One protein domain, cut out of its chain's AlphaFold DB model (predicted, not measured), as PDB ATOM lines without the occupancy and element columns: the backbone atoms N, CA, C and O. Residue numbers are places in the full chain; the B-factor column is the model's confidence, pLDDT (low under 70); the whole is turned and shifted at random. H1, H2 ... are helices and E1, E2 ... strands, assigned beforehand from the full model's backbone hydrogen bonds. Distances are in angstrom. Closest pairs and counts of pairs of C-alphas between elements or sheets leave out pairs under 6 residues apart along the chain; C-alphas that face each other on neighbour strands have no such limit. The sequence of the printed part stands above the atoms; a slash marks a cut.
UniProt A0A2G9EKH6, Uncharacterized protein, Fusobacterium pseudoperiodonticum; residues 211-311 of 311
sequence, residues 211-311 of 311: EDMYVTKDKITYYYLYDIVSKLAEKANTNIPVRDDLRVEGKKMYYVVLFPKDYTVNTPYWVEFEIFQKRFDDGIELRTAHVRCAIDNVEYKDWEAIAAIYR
ATOM      1  N   GLU A 211     -11.525  34.764 -24.920       75.69
ATOM      2  CA  GLU A 211     -11.454  33.620 -25.849       75.69
ATOM      3  C   GLU A 211     -12.817  32.941 -26.048       75.69
ATOM      4  O   GLU A 211     -13.215  32.668 -27.180       75.69
ATOM      5  N   ASP A 212     -13.587  32.795 -24.968       73.00
ATOM      6  CA  ASP A 212     -14.913  32.172 -24.984       73.00
ATOM      7  C   ASP A 212     -16.073  33.178 -25.070       73.00
ATOM      8  O   ASP A 212     -17.250  32.800 -25.035       73.00
ATOM      9  N   MET A 213     -15.784  34.477 -25.182       83.88
ATOM     10  CA  MET A 213     -16.822  35.502 -25.255       83.88
ATOM     11  C   MET A 213     -17.415  35.596 -26.657       83.88
ATOM     12  O   MET A 213     -16.714  35.749 -27.661       83.88
ATOM     13  N   TYR A 214     -18.745  35.617 -26.721       86.06
ATOM     14  CA  TYR A 214     -19.489  35.737 -27.969       86.06
ATOM     15  C   TYR A 214     -20.667  36.706 -27.863       86.06
ATOM     16  O   TYR A 214     -21.222  36.958 -26.792       86.06
ATOM     17  N   VAL A 215     -21.079  37.221 -29.019       83.44
ATOM     18  CA  VAL A 215     -22.366  37.887 -29.219       83.44
ATOM     19  C   VAL A 215     -23.343  36.862 -29.780       83.44
ATOM     20  O   VAL A 215     -23.035  36.176 -30.752       83.44
ATOM     21  N   THR A 216     -24.531  36.761 -29.191       78.62
ATOM     22  CA  THR A 216     -25.600  35.863 -29.645       78.62
ATOM     23  C   THR A 216     -26.718  36.659 -30.316       78.62
ATOM     24  O   THR A 216     -27.180  37.668 -29.787       78.62
ATOM     25  N   LYS A 217     -27.162  36.209 -31.495       74.44
ATOM     26  CA  LYS A 217     -28.388  36.718 -32.135       74.44
ATOM     27  C   LYS A 217     -29.624  36.007 -31.594       74.44
ATOM     28  O   LYS A 217     -30.684  36.599 -31.411       74.44
ATOM     29  N   ASP A 218     -29.475  34.705 -31.413       73.38
ATOM     30  CA  ASP A 218     -30.487  33.759 -30.985       73.38
ATOM     31  C   ASP A 218     -29.794  32.549 -30.337       73.38
ATOM     32  O   ASP A 218     -28.570  32.475 -30.253       73.38
ATOM     33  N   LYS A 219     -30.573  31.565 -29.886       65.38
ATOM     34  CA  LYS A 219     -30.060  30.421 -29.117       65.38
ATOM     35  C   LYS A 219     -29.040  29.535 -29.853       65.38
ATOM     36  O   LYS A 219     -28.471  28.666 -29.203       65.38
ATOM     37  N   ILE A 220     -28.858  29.697 -31.165       66.25
ATOM     38  CA  ILE A 220     -27.976  28.848 -31.984       66.25
ATOM     39  C   ILE A 220     -26.922  29.647 -32.755       66.25
ATOM     40  O   ILE A 220     -25.885  29.100 -33.113       66.25
ATOM     41  N   THR A 221     -27.167  30.932 -33.001       74.50
ATOM     42  CA  THR A 221     -26.295  31.797 -33.787       74.50
ATOM     43  C   THR A 221     -25.475  32.680 -32.857       74.50
ATOM     44  O   THR A 221     -26.014  33.580 -32.201       74.50
ATOM     45  N   TYR A 222     -24.164  32.452 -32.838       81.50
ATOM     46  CA  TYR A 222     -23.206  33.213 -32.048       81.50
ATOM     47  C   TYR A 222     -21.954  33.558 -32.863       81.50
ATOM     48  O   TYR A 222     -21.619  32.872 -33.825       81.50
ATOM     49  N   TYR A 223     -21.293  34.648 -32.479       83.81
ATOM     50  CA  TYR A 223     -20.060  35.143 -33.085       83.81
ATOM     51  C   TYR A 223     -19.079  35.486 -31.978       83.81
ATOM     52  O   TYR A 223     -19.400  36.314 -31.120       83.81
ATOM     53  N   TYR A 224     -17.904  34.866 -31.992       88.94
ATOM     54  CA  TYR A 224     -16.865  35.169 -31.016       88.94
ATOM     55  C   TYR A 224     -16.327  36.581 -31.213       88.94
ATOM     56  O   TYR A 224     -16.218  37.073 -32.338       88.94
ATOM     57  N   LEU A 225     -15.967  37.235 -30.110       87.69
ATOM     58  CA  LEU A 225     -15.392  38.580 -30.137       87.69
ATOM     59  C   LEU A 225     -14.134  38.624 -31.012       87.69
ATOM     60  O   LEU A 225     -13.999  39.527 -31.837       87.69
ATOM     61  N   TYR A 226     -13.271  37.610 -30.901       82.44
ATOM     62  CA  TYR A 226     -12.059  37.488 -31.712       82.44
ATOM     63  C   TYR A 226     -12.348  37.422 -33.221       82.44
ATOM     64  O   TYR A 226     -11.691  38.105 -34.012       82.44
ATOM     65  N   ASP A 227     -13.365  36.657 -33.627       84.88
ATOM     66  CA  ASP A 227     -13.756  36.537 -35.035       84.88
ATOM     67  C   ASP A 227     -14.332  37.850 -35.566       84.88
ATOM     68  O   ASP A 227     -14.009  38.264 -36.680       84.88
ATOM     69  N   ILE A 228     -15.147  38.536 -34.758       87.56
ATOM     70  CA  ILE A 228     -15.711  39.847 -35.098       87.56
ATOM     71  C   ILE A 228     -14.580  40.860 -35.319       87.56
ATOM     72  O   ILE A 228     -14.576  41.577 -36.322       87.56
ATOM     73  N   VAL A 229     -13.606  40.903 -34.403       88.56
ATOM     74  CA  VAL A 229     -12.434  41.784 -34.488       88.56
ATOM     75  C   VAL A 229     -11.599  41.456 -35.728       88.56
ATOM     76  O   VAL A 229     -11.287  42.356 -36.505       88.56
ATOM     77  N   SER A 230     -11.294  40.178 -35.964       85.50
ATOM     78  CA  SER A 230     -10.504  39.731 -37.120       85.50
ATOM     79  C   SER A 230     -11.197  40.053 -38.443       85.50
ATOM     80  O   SER A 230     -10.571  40.565 -39.371       85.50
ATOM     81  N   LYS A 231     -12.514  39.842 -38.528       88.56
ATOM     82  CA  LYS A 231     -13.296  40.158 -39.727       88.56
ATOM     83  C   LYS A 231     -13.350  41.660 -40.001       88.56
ATOM     84  O   LYS A 231     -13.265  42.087 -41.154       88.56
ATOM     85  N   LEU A 232     -13.452  42.478 -38.954       89.75
ATOM     86  CA  LEU A 232     -13.366  43.929 -39.097       89.75
ATOM     87  C   LEU A 232     -11.958  44.373 -39.527       89.75
ATOM     88  O   LEU A 232     -11.843  45.275 -40.357       89.75
ATOM     89  N   ALA A 233     -10.904  43.714 -39.037       85.12
ATOM     90  CA  ALA A 233      -9.524  43.972 -39.449       85.12
ATOM     91  C   ALA A 233      -9.318  43.740 -40.955       85.12
ATOM     92  O   ALA A 233      -8.744  44.594 -41.637       85.12
ATOM     93  N   GLU A 234      -9.849  42.634 -41.495       85.94
ATOM     94  CA  GLU A 234      -9.831  42.343 -42.938       85.94
ATOM     95  C   GLU A 234     -10.469  43.479 -43.750       85.94
ATOM     96  O   GLU A 234      -9.924  43.913 -44.765       85.94
ATOM     97  N   LYS A 235     -11.611  44.001 -43.282       87.69
ATOM     98  CA  LYS A 235     -12.312  45.119 -43.930       87.69
ATOM     99  C   LYS A 235     -11.555  46.436 -43.835       87.69
ATOM    100  O   LYS A 235     -11.578  47.221 -44.781       87.69
ATOM    101  N   ALA A 236     -10.911  46.690 -42.700       85.12
ATOM    102  CA  ALA A 236     -10.161  47.917 -42.486       85.12
ATOM    103  C   ALA A 236      -8.934  48.012 -43.408       85.12
ATOM    104  O   ALA A 236      -8.507  49.130 -43.707       85.12
ATOM    105  N   ASN A 237      -8.405  46.869 -43.876       78.94
ATOM    106  CA  ASN A 237      -7.232  46.763 -44.750       78.94
ATOM    107  C   ASN A 237      -6.094  47.692 -44.291       78.94
ATOM    108  O   ASN A 237      -5.549  48.481 -45.068       78.94
ATOM    109  N   THR A 238      -5.806  47.664 -42.988       67.00
ATOM    110  CA  THR A 238      -4.831  48.565 -42.377       67.00
ATOM    111  C   THR A 238      -3.455  47.914 -42.279       67.00
ATOM    112  O   THR A 238      -3.320  46.726 -41.995       67.00
ATOM    113  N   ASN A 239      -2.422  48.719 -42.520       55.72
ATOM    114  CA  ASN A 239      -1.014  48.399 -42.293       55.72
ATOM    115  C   ASN A 239      -0.484  49.001 -40.976       55.72
ATOM    116  O   ASN A 239       0.720  48.940 -40.718       55.72
ATOM    117  N   ILE A 240      -1.357  49.617 -40.174       54.16
ATOM    118  CA  ILE A 240      -1.032  50.271 -38.904       54.16
ATOM    119  C   ILE A 240      -1.405  49.327 -37.750       54.16
ATOM    120  O   ILE A 240      -2.414  48.626 -37.851       54.16
ATOM    121  N   PRO A 241      -0.627  49.300 -36.648       50.50
ATOM    122  CA  PRO A 241      -0.960  48.493 -35.484       50.50
ATOM    123  C   PRO A 241      -2.370  48.775 -34.959       50.50
ATOM    124  O   PRO A 241      -2.767  49.934 -34.791       50.50
ATOM    125  N   VAL A 242      -3.094  47.693 -34.673       67.62
ATOM    126  CA  VAL A 242      -4.377  47.719 -33.969       67.62
ATOM    127  C   VAL A 242      -4.164  48.358 -32.600       67.62
ATOM    128  O   VAL A 242      -3.189  48.052 -31.914       67.62
ATOM    129  N   ARG A 243      -5.065  49.262 -32.212       72.38
ATOM    130  CA  ARG A 243      -5.111  49.787 -30.844       72.38
ATOM    131  C   ARG A 243      -6.353  49.260 -30.168       72.38
ATOM    132  O   ARG A 243      -7.421  49.282 -30.772       72.38
ATOM    133  N   ASP A 244      -6.230  48.855 -28.919       82.50
ATOM    134  CA  ASP A 244      -7.373  48.435 -28.132       82.50
ATOM    135  C   ASP A 244      -7.271  48.885 -26.675       82.50
ATOM    136  O   ASP A 244      -6.186  49.159 -26.155       82.50
ATOM    137  N   ASP A 245      -8.429  49.012 -26.037       83.69
ATOM    138  CA  ASP A 245      -8.563  49.598 -24.708       83.69
ATOM    139  C   ASP A 245      -9.743  48.981 -23.946       83.69
ATOM    140  O   ASP A 245     -10.762  48.597 -24.532       83.69
ATOM    141  N   LEU A 246      -9.596  48.916 -22.624       91.00
ATOM    142  CA  LEU A 246     -10.637  48.557 -21.671       91.00
ATOM    143  C   LEU A 246     -11.088  49.806 -20.920       91.00
ATOM    144  O   LEU A 246     -10.376  50.341 -20.071       91.00
ATOM    145  N   ARG A 247     -12.318  50.241 -21.185       88.38
ATOM    146  CA  ARG A 247     -12.924  51.403 -20.530       88.38
ATOM    147  C   ARG A 247     -14.015  50.968 -19.566       88.38
ATOM    148  O   ARG A 247     -14.903  50.215 -19.942       88.38
ATOM    149  N   VAL A 248     -14.020  51.495 -18.345       89.19
ATOM    150  CA  VAL A 248     -15.073  51.204 -17.358       89.19
ATOM    151  C   VAL A 248     -15.954  52.428 -17.128       89.19
ATOM    152  O   VAL A 248     -15.468  53.485 -16.731       89.19
ATOM    153  N   GLU A 249     -17.269  52.270 -17.298       82.69
ATOM    154  CA  GLU A 249     -18.260  53.294 -16.957       82.69
ATOM    155  C   GLU A 249     -19.322  52.711 -16.016       82.69
ATOM    156  O   GLU A 249     -20.125  51.842 -16.363       82.69
ATOM    157  N   GLY A 250     -19.329  53.190 -14.770       81.06
ATOM    158  CA  GLY A 250     -20.226  52.672 -13.737       81.06
ATOM    159  C   GLY A 250     -19.935  51.205 -13.399       81.06
ATOM    160  O   GLY A 250     -18.893  50.906 -12.818       81.06
ATOM    161  N   LYS A 251     -20.888  50.316 -13.717       77.50
ATOM    162  CA  LYS A 251     -20.804  48.853 -13.517       77.50
ATOM    163  C   LYS A 251     -20.534  48.079 -14.816       77.50
ATOM    164  O   LYS A 251     -20.558  46.852 -14.800       77.50
ATOM    165  N   LYS A 252     -20.351  48.786 -15.931       83.19
ATOM    166  CA  LYS A 252     -20.121  48.202 -17.253       83.19
ATOM    167  C   LYS A 252     -18.678  48.433 -17.667       83.19
ATOM    168  O   LYS A 252     -18.104  49.477 -17.356       83.19
ATOM    169  N   MET A 253     -18.125  47.471 -18.387       93.06
ATOM    170  CA  MET A 253     -16.839  47.592 -19.053       93.06
ATOM    171  C   MET A 253     -17.070  47.586 -20.561       93.06
ATOM    172  O   MET A 253     -18.006  46.959 -21.041       93.06
ATOM    173  N   TYR A 254     -16.230  48.284 -21.303       93.88
ATOM    174  CA  TYR A 254     -16.256  48.334 -22.751       93.88
ATOM    175  C   TYR A 254     -14.893  47.910 -23.268       93.88
ATOM    176  O   TYR A 254     -13.884  48.498 -22.877       93.88
ATOM    177  N   TYR A 255     -14.876  46.906 -24.138       95.19
ATOM    178  CA  TYR A 255     -13.686  46.544 -24.897       95.19
ATOM    179  C   TYR A 255     -13.764  47.206 -26.265       95.19
ATOM    180  O   TYR A 255     -14.679  46.912 -27.034       95.19
ATOM    181  N   VAL A 256     -12.844  48.128 -26.540       91.44
ATOM    182  CA  VAL A 256     -12.811  48.910 -27.778       91.44
ATOM    183  C   VAL A 256     -11.600  48.488 -28.590       91.44
ATOM    184  O   VAL A 256     -10.486  48.517 -28.078       91.44
ATOM    185  N   VAL A 257     -11.805  48.170 -29.865       90.06
ATOM    186  CA  VAL A 257     -10.739  47.898 -30.830       90.06
ATOM    187  C   VAL A 257     -10.837  48.884 -31.984       90.06
ATOM    188  O   VAL A 257     -11.895  49.061 -32.589       90.06
ATOM    189  N   LEU A 258      -9.721  49.534 -32.283       85.38
ATOM    190  CA  LEU A 258      -9.581  50.629 -33.230       85.38
ATOM    191  C   LEU A 258      -8.653  50.197 -34.369       85.38
ATOM    192  O   LEU A 258      -7.523  49.754 -34.137       85.38
ATOM    193  N   PHE A 259      -9.105  50.403 -35.602       85.19
ATOM    194  CA  PHE A 259      -8.336  50.153 -36.819       85.19
ATOM    195  C   PHE A 259      -8.056  51.484 -37.531       85.19
ATOM    196  O   PHE A 259      -8.829  51.913 -38.397       85.19
ATOM    197  N   PRO A 260      -6.970  52.183 -37.158       73.19
ATOM    198  CA  PRO A 260      -6.595  53.429 -37.814       73.19
ATOM    199  C   PRO A 260      -6.226  53.169 -39.282       73.19
ATOM    200  O   PRO A 260      -5.492  52.229 -39.584       73.19
ATOM    201  N   LYS A 261      -6.732  54.001 -40.204       64.69
ATOM    202  CA  LYS A 261      -6.315  53.995 -41.624       64.69
ATOM    203  C   LYS A 261      -5.116  54.915 -41.881       64.69
ATOM    204  O   LYS A 261      -4.387  54.716 -42.848       64.69
ATOM    205  N   ASP A 262      -4.901  55.901 -41.016       63.84
ATOM    206  CA  ASP A 262      -3.750  56.797 -41.013       63.84
ATOM    207  C   ASP A 262      -3.366  57.161 -39.563       63.84
ATOM    208  O   ASP A 262      -4.027  56.763 -38.607       63.84
ATOM    209  N   TYR A 263      -2.269  57.899 -39.376       54.81
ATOM    210  CA  TYR A 263      -1.846  58.385 -38.054       54.81
ATOM    211  C   TYR A 263      -2.673  59.593 -37.558       54.81
ATOM    212  O   TYR A 263      -2.254  60.274 -36.619       54.81
ATOM    213  N   THR A 264      -3.807  59.910 -38.198       55.03
ATOM    214  CA  THR A 264      -4.681  61.022 -37.799       55.03
ATOM    215  C   THR A 264      -5.765  60.552 -36.822       55.03
ATOM    216  O   THR A 264      -5.909  59.368 -36.536       55.03
ATOM    217  N   VAL A 265      -6.527  61.492 -36.254       52.66
ATOM    218  CA  VAL A 265      -7.556  61.208 -35.230       52.66
ATOM    219  C   VAL A 265      -8.747  60.423 -35.801       52.66
ATOM    220  O   VAL A 265      -9.556  59.879 -35.050       52.66
ATOM    221  N   ASN A 266      -8.883  60.361 -37.128       64.44
ATOM    222  CA  ASN A 266     -10.002  59.682 -37.758       64.44
ATOM    223  C   ASN A 266      -9.777  58.165 -37.734       64.44
ATOM    224  O   ASN A 266      -8.932  57.641 -38.457       64.44
ATOM    225  N   THR A 267     -10.551  57.456 -36.912       73.31
ATOM    226  CA  THR A 267     -10.567  55.988 -36.885       73.31
ATOM    227  C   THR A 267     -11.855  55.506 -37.554       73.31
ATOM    228  O   THR A 267     -12.857  55.312 -36.869       73.31
ATOM    229  N   PRO A 268     -11.875  55.325 -38.889       81.75
ATOM    230  CA  PRO A 268     -13.106  55.000 -39.609       81.75
ATOM    231  C   PRO A 268     -13.647  53.596 -39.323       81.75
ATOM    232  O   PRO A 268     -14.774  53.298 -39.718       81.75
ATOM    233  N   TYR A 269     -12.838  52.741 -38.691       89.50
ATOM    234  CA  TYR A 269     -13.139  51.346 -38.402       89.50
ATOM    235  C   TYR A 269     -12.860  51.077 -36.936       89.50
ATOM    236  O   TYR A 269     -11.718  51.163 -36.486       89.50
ATOM    237  N   TRP A 270     -13.896  50.736 -36.190       92.44
ATOM    238  CA  TRP A 270     -13.755  50.341 -34.798       92.44
ATOM    239  C   TRP A 270     -14.895  49.430 -34.393       92.44
ATOM    240  O   TRP A 270     -15.964  49.464 -34.999       92.44
ATOM    241  N   VAL A 271     -14.671  48.627 -33.363       94.88
ATOM    242  CA  VAL A 271     -15.708  47.837 -32.705       94.88
ATOM    243  C   VAL A 271     -15.609  48.051 -31.205       94.88
ATOM    244  O   VAL A 271     -14.517  48.145 -30.654       94.88
ATOM    245  N   GLU A 272     -16.755  48.173 -30.551       95.69
ATOM    246  CA  GLU A 272     -16.869  48.232 -29.104       95.69
ATOM    247  C   GLU A 272     -17.855  47.164 -28.637       95.69
ATOM    248  O   GLU A 272     -18.968  47.046 -29.161       95.69
ATOM    249  N   PHE A 273     -17.444  46.417 -27.619       95.25
ATOM    250  CA  PHE A 273     -18.259  45.422 -26.942       95.25
ATOM    251  C   PHE A 273     -18.603  45.925 -25.548       95.25
ATOM    252  O   PHE A 273     -17.709  46.243 -24.768       95.25
ATOM    253  N   GLU A 274     -19.891  45.978 -25.220       93.56
ATOM    254  CA  GLU A 274     -20.347  46.194 -23.852       93.56
ATOM    255  C   GLU A 274     -20.274  44.871 -23.087       93.56
ATOM    256  O   GLU A 274     -20.925  43.888 -23.450       93.56
ATOM    257  N   ILE A 275     -19.503  44.873 -22.006       92.62
ATOM    258  CA  ILE A 275     -19.161  43.707 -21.205       92.62
ATOM    259  C   ILE A 275     -19.688  43.893 -19.786       92.62
ATOM    260  O   ILE A 275     -19.490  44.924 -19.136       92.62
ATOM    261  N   PHE A 276     -20.347  42.854 -19.290       85.88
ATOM    262  CA  PHE A 276     -20.762  42.744 -17.903       85.88
ATOM    263  C   PHE A 276     -20.164  41.489 -17.286       85.88
ATOM    264  O   PHE A 276     -19.912  40.492 -17.960       85.88
ATOM    265  N   GLN A 277     -19.962  41.534 -15.978       89.81
ATOM    266  CA  GLN A 277     -19.491  40.384 -15.228       89.81
ATOM    267  C   GLN A 277     -20.652  39.662 -14.546       89.81
ATOM    268  O   GLN A 277     -21.632  40.279 -14.114       89.81
ATOM    269  N   LYS A 278     -20.513  38.350 -14.387       84.69
ATOM    270  CA  LYS A 278     -21.405  37.513 -13.592       84.69
ATOM    271  C   LYS A 278     -20.579  36.695 -12.607       84.69
ATOM    272  O   LYS A 278     -19.617  36.042 -12.996       84.69
ATOM    273  N   ARG A 279     -20.960  36.745 -11.330       82.88
ATOM    274  CA  ARG A 279     -20.298  36.001 -10.253       82.88
ATOM    275  C   ARG A 279     -20.941  34.626 -10.084       82.88
ATOM    276  O   ARG A 279     -22.168  34.523 -10.044       82.88
ATOM    277  N   PHE A 280     -20.094  33.618  -9.957       82.38
ATOM    278  CA  PHE A 280     -20.408  32.234  -9.630       82.38
ATOM    279  C   PHE A 280     -19.568  31.793  -8.424       82.38
ATOM    280  O   PHE A 280     -18.641  32.499  -8.011       82.38
ATOM    281  N   ASP A 281     -19.893  30.628  -7.863       79.56
ATOM    282  CA  ASP A 281     -19.171  30.055  -6.718       79.56
ATOM    283  C   ASP A 281     -17.707  29.748  -7.070       79.56
ATOM    284  O   ASP A 281     -16.810  29.884  -6.242       79.56
ATOM    285  N   ASP A 282     -17.455  29.402  -8.331       79.62
ATOM    286  CA  ASP A 282     -16.149  29.136  -8.914       79.62
ATOM    287  C   ASP A 282     -15.583  30.358  -9.667       79.62
ATOM    288  O   ASP A 282     -14.752  30.205 -10.552       79.62
ATOM    289  N   GLY A 283     -15.972  31.588  -9.337       86.31
ATOM    290  CA  GLY A 283     -15.332  32.798  -9.871       86.31
ATOM    291  C   GLY A 283     -16.197  33.613 -10.826       86.31
ATOM    292  O   GLY A 283     -17.424  33.529 -10.823       86.31
ATOM    293  N   ILE A 284     -15.560  34.499 -11.588       86.12
ATOM    294  CA  ILE A 284     -16.240  35.518 -12.391       86.12
ATOM    295  C   ILE A 284     -16.142  35.185 -13.875       86.12
ATOM    296  O   ILE A 284     -15.062  34.943 -14.398       86.12
ATOM    297  N   GLU A 285     -17.281  35.235 -14.553       87.62
ATOM    298  CA  GLU A 285     -17.385  35.130 -16.007       87.62
ATOM    299  C   GLU A 285     -17.693  36.505 -16.596       87.62
ATOM    300  O   GLU A 285     -18.538  37.236 -16.062       87.62
ATOM    301  N   LEU A 286     -17.050  36.844 -17.709       90.06
ATOM    302  CA  LEU A 286     -17.380  38.032 -18.490       90.06
ATOM    303  C   LEU A 286     -18.312  37.656 -19.638       90.06
ATOM    304  O   LEU A 286     -18.179  36.605 -20.256       90.06
ATOM    305  N   ARG A 287     -19.293  38.513 -19.907       83.94
ATOM    306  CA  ARG A 287     -20.300  38.297 -20.946       83.94
ATOM    307  C   ARG A 287     -20.532  39.565 -21.736       83.94
ATOM    308  O   ARG A 287     -20.484  40.664 -21.187       83.94
ATOM    309  N   THR A 288     -20.853  39.394 -23.010       84.69
ATOM    310  CA  THR A 288     -21.163  40.501 -23.910       84.69
ATOM    311  C   THR A 288     -22.663  40.768 -23.915       84.69
ATOM    312  O   THR A 288     -23.462  39.846 -24.080       84.69
ATOM    313  N   ALA A 289     -23.058  42.026 -23.719       79.88
ATOM    314  CA  ALA A 289     -24.454  42.462 -23.806       79.88
ATOM    315  C   ALA A 289     -24.772  43.065 -25.175       79.88
ATOM    316  O   ALA A 289     -25.750  42.684 -25.813       79.88
ATOM    317  N   HIS A 290     -23.927  43.993 -25.617       89.12
ATOM    318  CA  HIS A 290     -24.128  44.770 -26.830       89.12
ATOM    319  C   HIS A 290     -22.825  44.864 -27.611       89.12
ATOM    320  O   HIS A 290     -21.734  44.831 -27.042       89.12
ATOM    321  N   VAL A 291     -22.951  45.011 -28.922       92.81
ATOM    322  CA  VAL A 291     -21.833  45.296 -29.819       92.81
ATOM    323  C   VAL A 291     -22.206  46.497 -30.666       92.81
ATOM    324  O   VAL A 291     -23.348  46.639 -31.091       92.81
ATOM    325  N   ARG A 292     -21.258  47.379 -30.931       95.12
ATOM    326  CA  ARG A 292     -21.408  48.415 -31.951       95.12
ATOM    327  C   ARG A 292     -20.106  48.571 -32.706       95.12
ATOM    328  O   ARG A 292     -19.042  48.297 -32.166       95.12
ATOM    329  N   CYS A 293     -20.187  48.999 -33.953       95.06
ATOM    330  CA  CYS A 293     -19.003  49.234 -34.764       95.06
ATOM    331  C   CYS A 293     -19.182  50.455 -35.653       95.06
ATOM    332  O   CYS A 293     -20.312  50.824 -35.973       95.06
ATOM    333  N   ALA A 294     -18.074  51.013 -36.126       93.50
ATOM    334  CA  ALA A 294     -18.067  51.855 -37.310       93.50
ATOM    335  C   ALA A 294     -17.326  51.167 -38.453       93.50
ATOM    336  O   ALA A 294     -16.313  50.503 -38.235       93.50
ATOM    337  N   ILE A 295     -17.836  51.347 -39.670       91.00
ATOM    338  CA  ILE A 295     -17.180  50.966 -40.924       91.00
ATOM    339  C   ILE A 295     -17.292  52.174 -41.852       91.00
ATOM    340  O   ILE A 295     -18.399  52.629 -42.136       91.00
ATOM    341  N   ASP A 296     -16.154  52.723 -42.279       88.38
ATOM    342  CA  ASP A 296     -16.079  53.980 -43.040       88.38
ATOM    343  C   ASP A 296     -16.874  55.136 -42.394       88.38
ATOM    344  O   ASP A 296     -17.563  55.893 -43.075       88.38
ATOM    345  N   ASN A 297     -16.766  55.282 -41.067       87.69
ATOM    346  CA  ASN A 297     -17.488  56.279 -40.252       87.69
ATOM    347  C   ASN A 297     -19.017  56.115 -40.198       87.69
ATOM    348  O   ASN A 297     -19.704  56.983 -39.657       87.69
ATOM    349  N   VAL A 298     -19.565  55.017 -40.719       92.50
ATOM    350  CA  VAL A 298     -20.976  54.671 -40.529       92.50
ATOM    351  C   VAL A 298     -21.092  53.774 -39.306       92.50
ATOM    352  O   VAL A 298     -20.491  52.702 -39.280       92.50
ATOM    353  N   GLU A 299     -21.854  54.214 -38.305       95.81
ATOM    354  CA  GLU A 299     -22.094  53.449 -37.081       95.81
ATOM    355  C   GLU A 299     -23.229  52.436 -37.244       95.81
ATOM    356  O   GLU A 299     -24.289  52.740 -37.791       95.81
ATOM    357  N   TYR A 300     -23.017  51.253 -36.681       96.38
ATOM    358  CA  TYR A 300     -23.978  50.161 -36.613       96.38
ATOM    359  C   TYR A 300     -24.064  49.649 -35.176       96.38
ATOM    360  O   TYR A 300     -23.080  49.694 -34.430       96.38
ATOM    361  N   LYS A 301     -25.234  49.141 -34.780       94.75
ATOM    362  CA  LYS A 301     -25.484  48.632 -33.424       94.75
ATOM    363  C   LYS A 301     -26.042  47.216 -33.449       94.75
ATOM    364  O   LYS A 301     -26.769  46.830 -34.362       94.75
ATOM    365  N   ASP A 302     -25.688  46.455 -32.425       91.88
ATOM    366  CA  ASP A 302     -26.116  45.088 -32.164       91.88
ATOM    367  C   ASP A 302     -26.003  44.202 -33.413       91.88
ATOM    368  O   ASP A 302     -24.932  44.043 -34.002       91.88
ATOM    369  N   TRP A 303     -27.118  43.633 -33.861       91.62
ATOM    370  CA  TRP A 303     -27.124  42.725 -34.997       91.62
ATOM    371  C   TRP A 303     -26.795  43.411 -36.331       91.62
ATOM    372  O   TRP A 303     -26.251  42.771 -37.232       91.62
ATOM    373  N   GLU A 304     -27.073  44.710 -36.464       93.31
ATOM    374  CA  GLU A 304     -26.660  45.469 -37.647       93.31
ATOM    375  C   GLU A 304     -25.138  45.602 -37.710       93.31
ATOM    376  O   GLU A 304     -24.577  45.545 -38.801       93.31
ATOM    377  N   ALA A 305     -24.465  45.697 -36.555       94.50
ATOM    378  CA  ALA A 305     -23.006  45.721 -36.486       94.50
ATOM    379  C   ALA A 305     -22.410  44.395 -36.967       94.50
ATOM    380  O   ALA A 305     -21.565  44.386 -37.860       94.50
ATOM    381  N   ILE A 306     -22.919  43.264 -36.465       93.88
ATOM    382  CA  ILE A 306     -22.484  41.937 -36.926       93.88
ATOM    383  C   ILE A 306     -22.742  41.772 -38.429       93.88
ATOM    384  O   ILE A 306     -21.851  41.380 -39.179       93.88
ATOM    385  N   ALA A 307     -23.936  42.128 -38.905       92.62
ATOM    386  CA  ALA A 307     -24.266  42.030 -40.323       92.62
ATOM    387  C   ALA A 307     -23.358  42.907 -41.205       92.62
ATOM    388  O   ALA A 307     -22.978  42.483 -42.296       92.62
ATOM    389  N   ALA A 308     -22.999  44.111 -40.755       93.94
ATOM    390  CA  ALA A 308     -22.103  45.004 -41.485       93.94
ATOM    391  C   ALA A 308     -20.658  44.470 -41.534       93.94
ATOM    392  O   ALA A 308     -19.997  44.592 -42.568       93.94
ATOM    393  N   ILE A 309     -20.191  43.832 -40.457       91.75
ATOM    394  CA  ILE A 309     -18.853  43.227 -40.359       91.75
ATOM    395  C   ILE A 309     -18.724  41.962 -41.223       91.75
ATOM    396  O   ILE A 309     -17.665  41.731 -41.799       91.75
ATOM    397  N   TYR A 310     -19.781  41.159 -41.363       89.69
ATOM    398  CA  TYR A 310     -19.719  39.889 -42.107       89.69
ATOM    399  C   TYR A 310     -20.215  39.954 -43.561       89.69
ATOM    400  O   TYR A 310     -20.063  38.969 -44.283       89.69
ATOM    401  N   ARG A 311     -20.794  41.079 -43.999       87.38
ATOM    402  CA  ARG A 311     -21.122  41.330 -45.418       87.38
ATOM    403  C   ARG A 311     -19.884  41.472 -46.286       87.38
ATOM    404  O   ARG A 311     -19.956  41.063 -47.459       87.38
TER     405      ARG A 311
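AT A GLANCE: This is residues 211 to 311 of the 311 residues of an uncharacterized protein of Fusobacterium pseudoperiodonticum (UniProt A0A2G9EKH6). One twisted sheet of five strands makes a wall, with helices H1 and H2 over one face of it and a small hairpin, E1 and E2, packing with E1 on E6. The long hairpin E5 and E6 runs along the longest axis, and its tip, residues 279 to 284, sticks out free. The 101 printed residues hold two named helices and seven named strands, in the order E1 E2 H1 E3 E4 E5 E6 E7 H2; the sheet is antiparallel, E3 E4 E5 E6 E7, a meander, each strand the antiparallel neighbour of the one before. The class is mixed, helices and strands; the whole is compact, with a radius of gyration of the C-alphas of 14.0 A, and elongated, spanning 46 by 28 by 21 A.

HOW THE PARTS SIT: Start at E1, residues 214 to 216, and E2, residues 222 to 224, a hairpin with N 215 and O 223 2.8 A apart. H1, residues 225 to 236, follows at once. Next come E3, residues 243 to 249, and E4, residues 252 to 259, where N 245 and O 256 are 2.9 A apart. E5, residues 269 to 280, pairs with E4 at N 257 and O 271, 2.8 A. E6, residues 283 to 295, pairs with E5 at N 272 and O 292, 2.8 A. E7, residues 298 to 301, pairs with E6 at N 300 and O 293, 2.8 A. H2, residues 302 to 310, is on the sheet on the same face as H1. H1 lies over E5 at a height over the sheet of 9.0 A and runs along the strands, at 3 degrees to E5 on the local plane. H2, at a height of 7.1 A, lies over E7 and only just over E6, with 3 C-alphas there. H1 and H2 touch, closest at the C-alphas of Leu 232 and Ile 309, 5.7 A, at a steep tilt of 54 degrees, the same way. The closest C-alphas of E1 and E6 are those of Val 215 and Thr 288, 6.0 A. In H1 and H2 every O i to N i+4 pair is within hydrogen-bond range.

IN THESE COORDINATES: Find C-alpha 214 at (-19.489, 35.737, -27.969), where E1 begins; E2 follows it. H1 is 16.3 A long, E3 19.4 A and E4 22.9 A. E5 measures 35.3 A; E6, 36.0 A long, begins at C-alpha 283 (-15.332, 32.798, -9.871). After E7, H2 runs 12.9 A to C-alpha 310 at (-19.719, 39.889, -42.107).

THE WHOLE: The two C-alphas farthest apart, those of Thr 264 and Asp 281, are 46.2 A apart. The printed part has no cut and no long link. The pLDDT is under 70 at residues 219 to 220, 238 to 242 and 261 to 266.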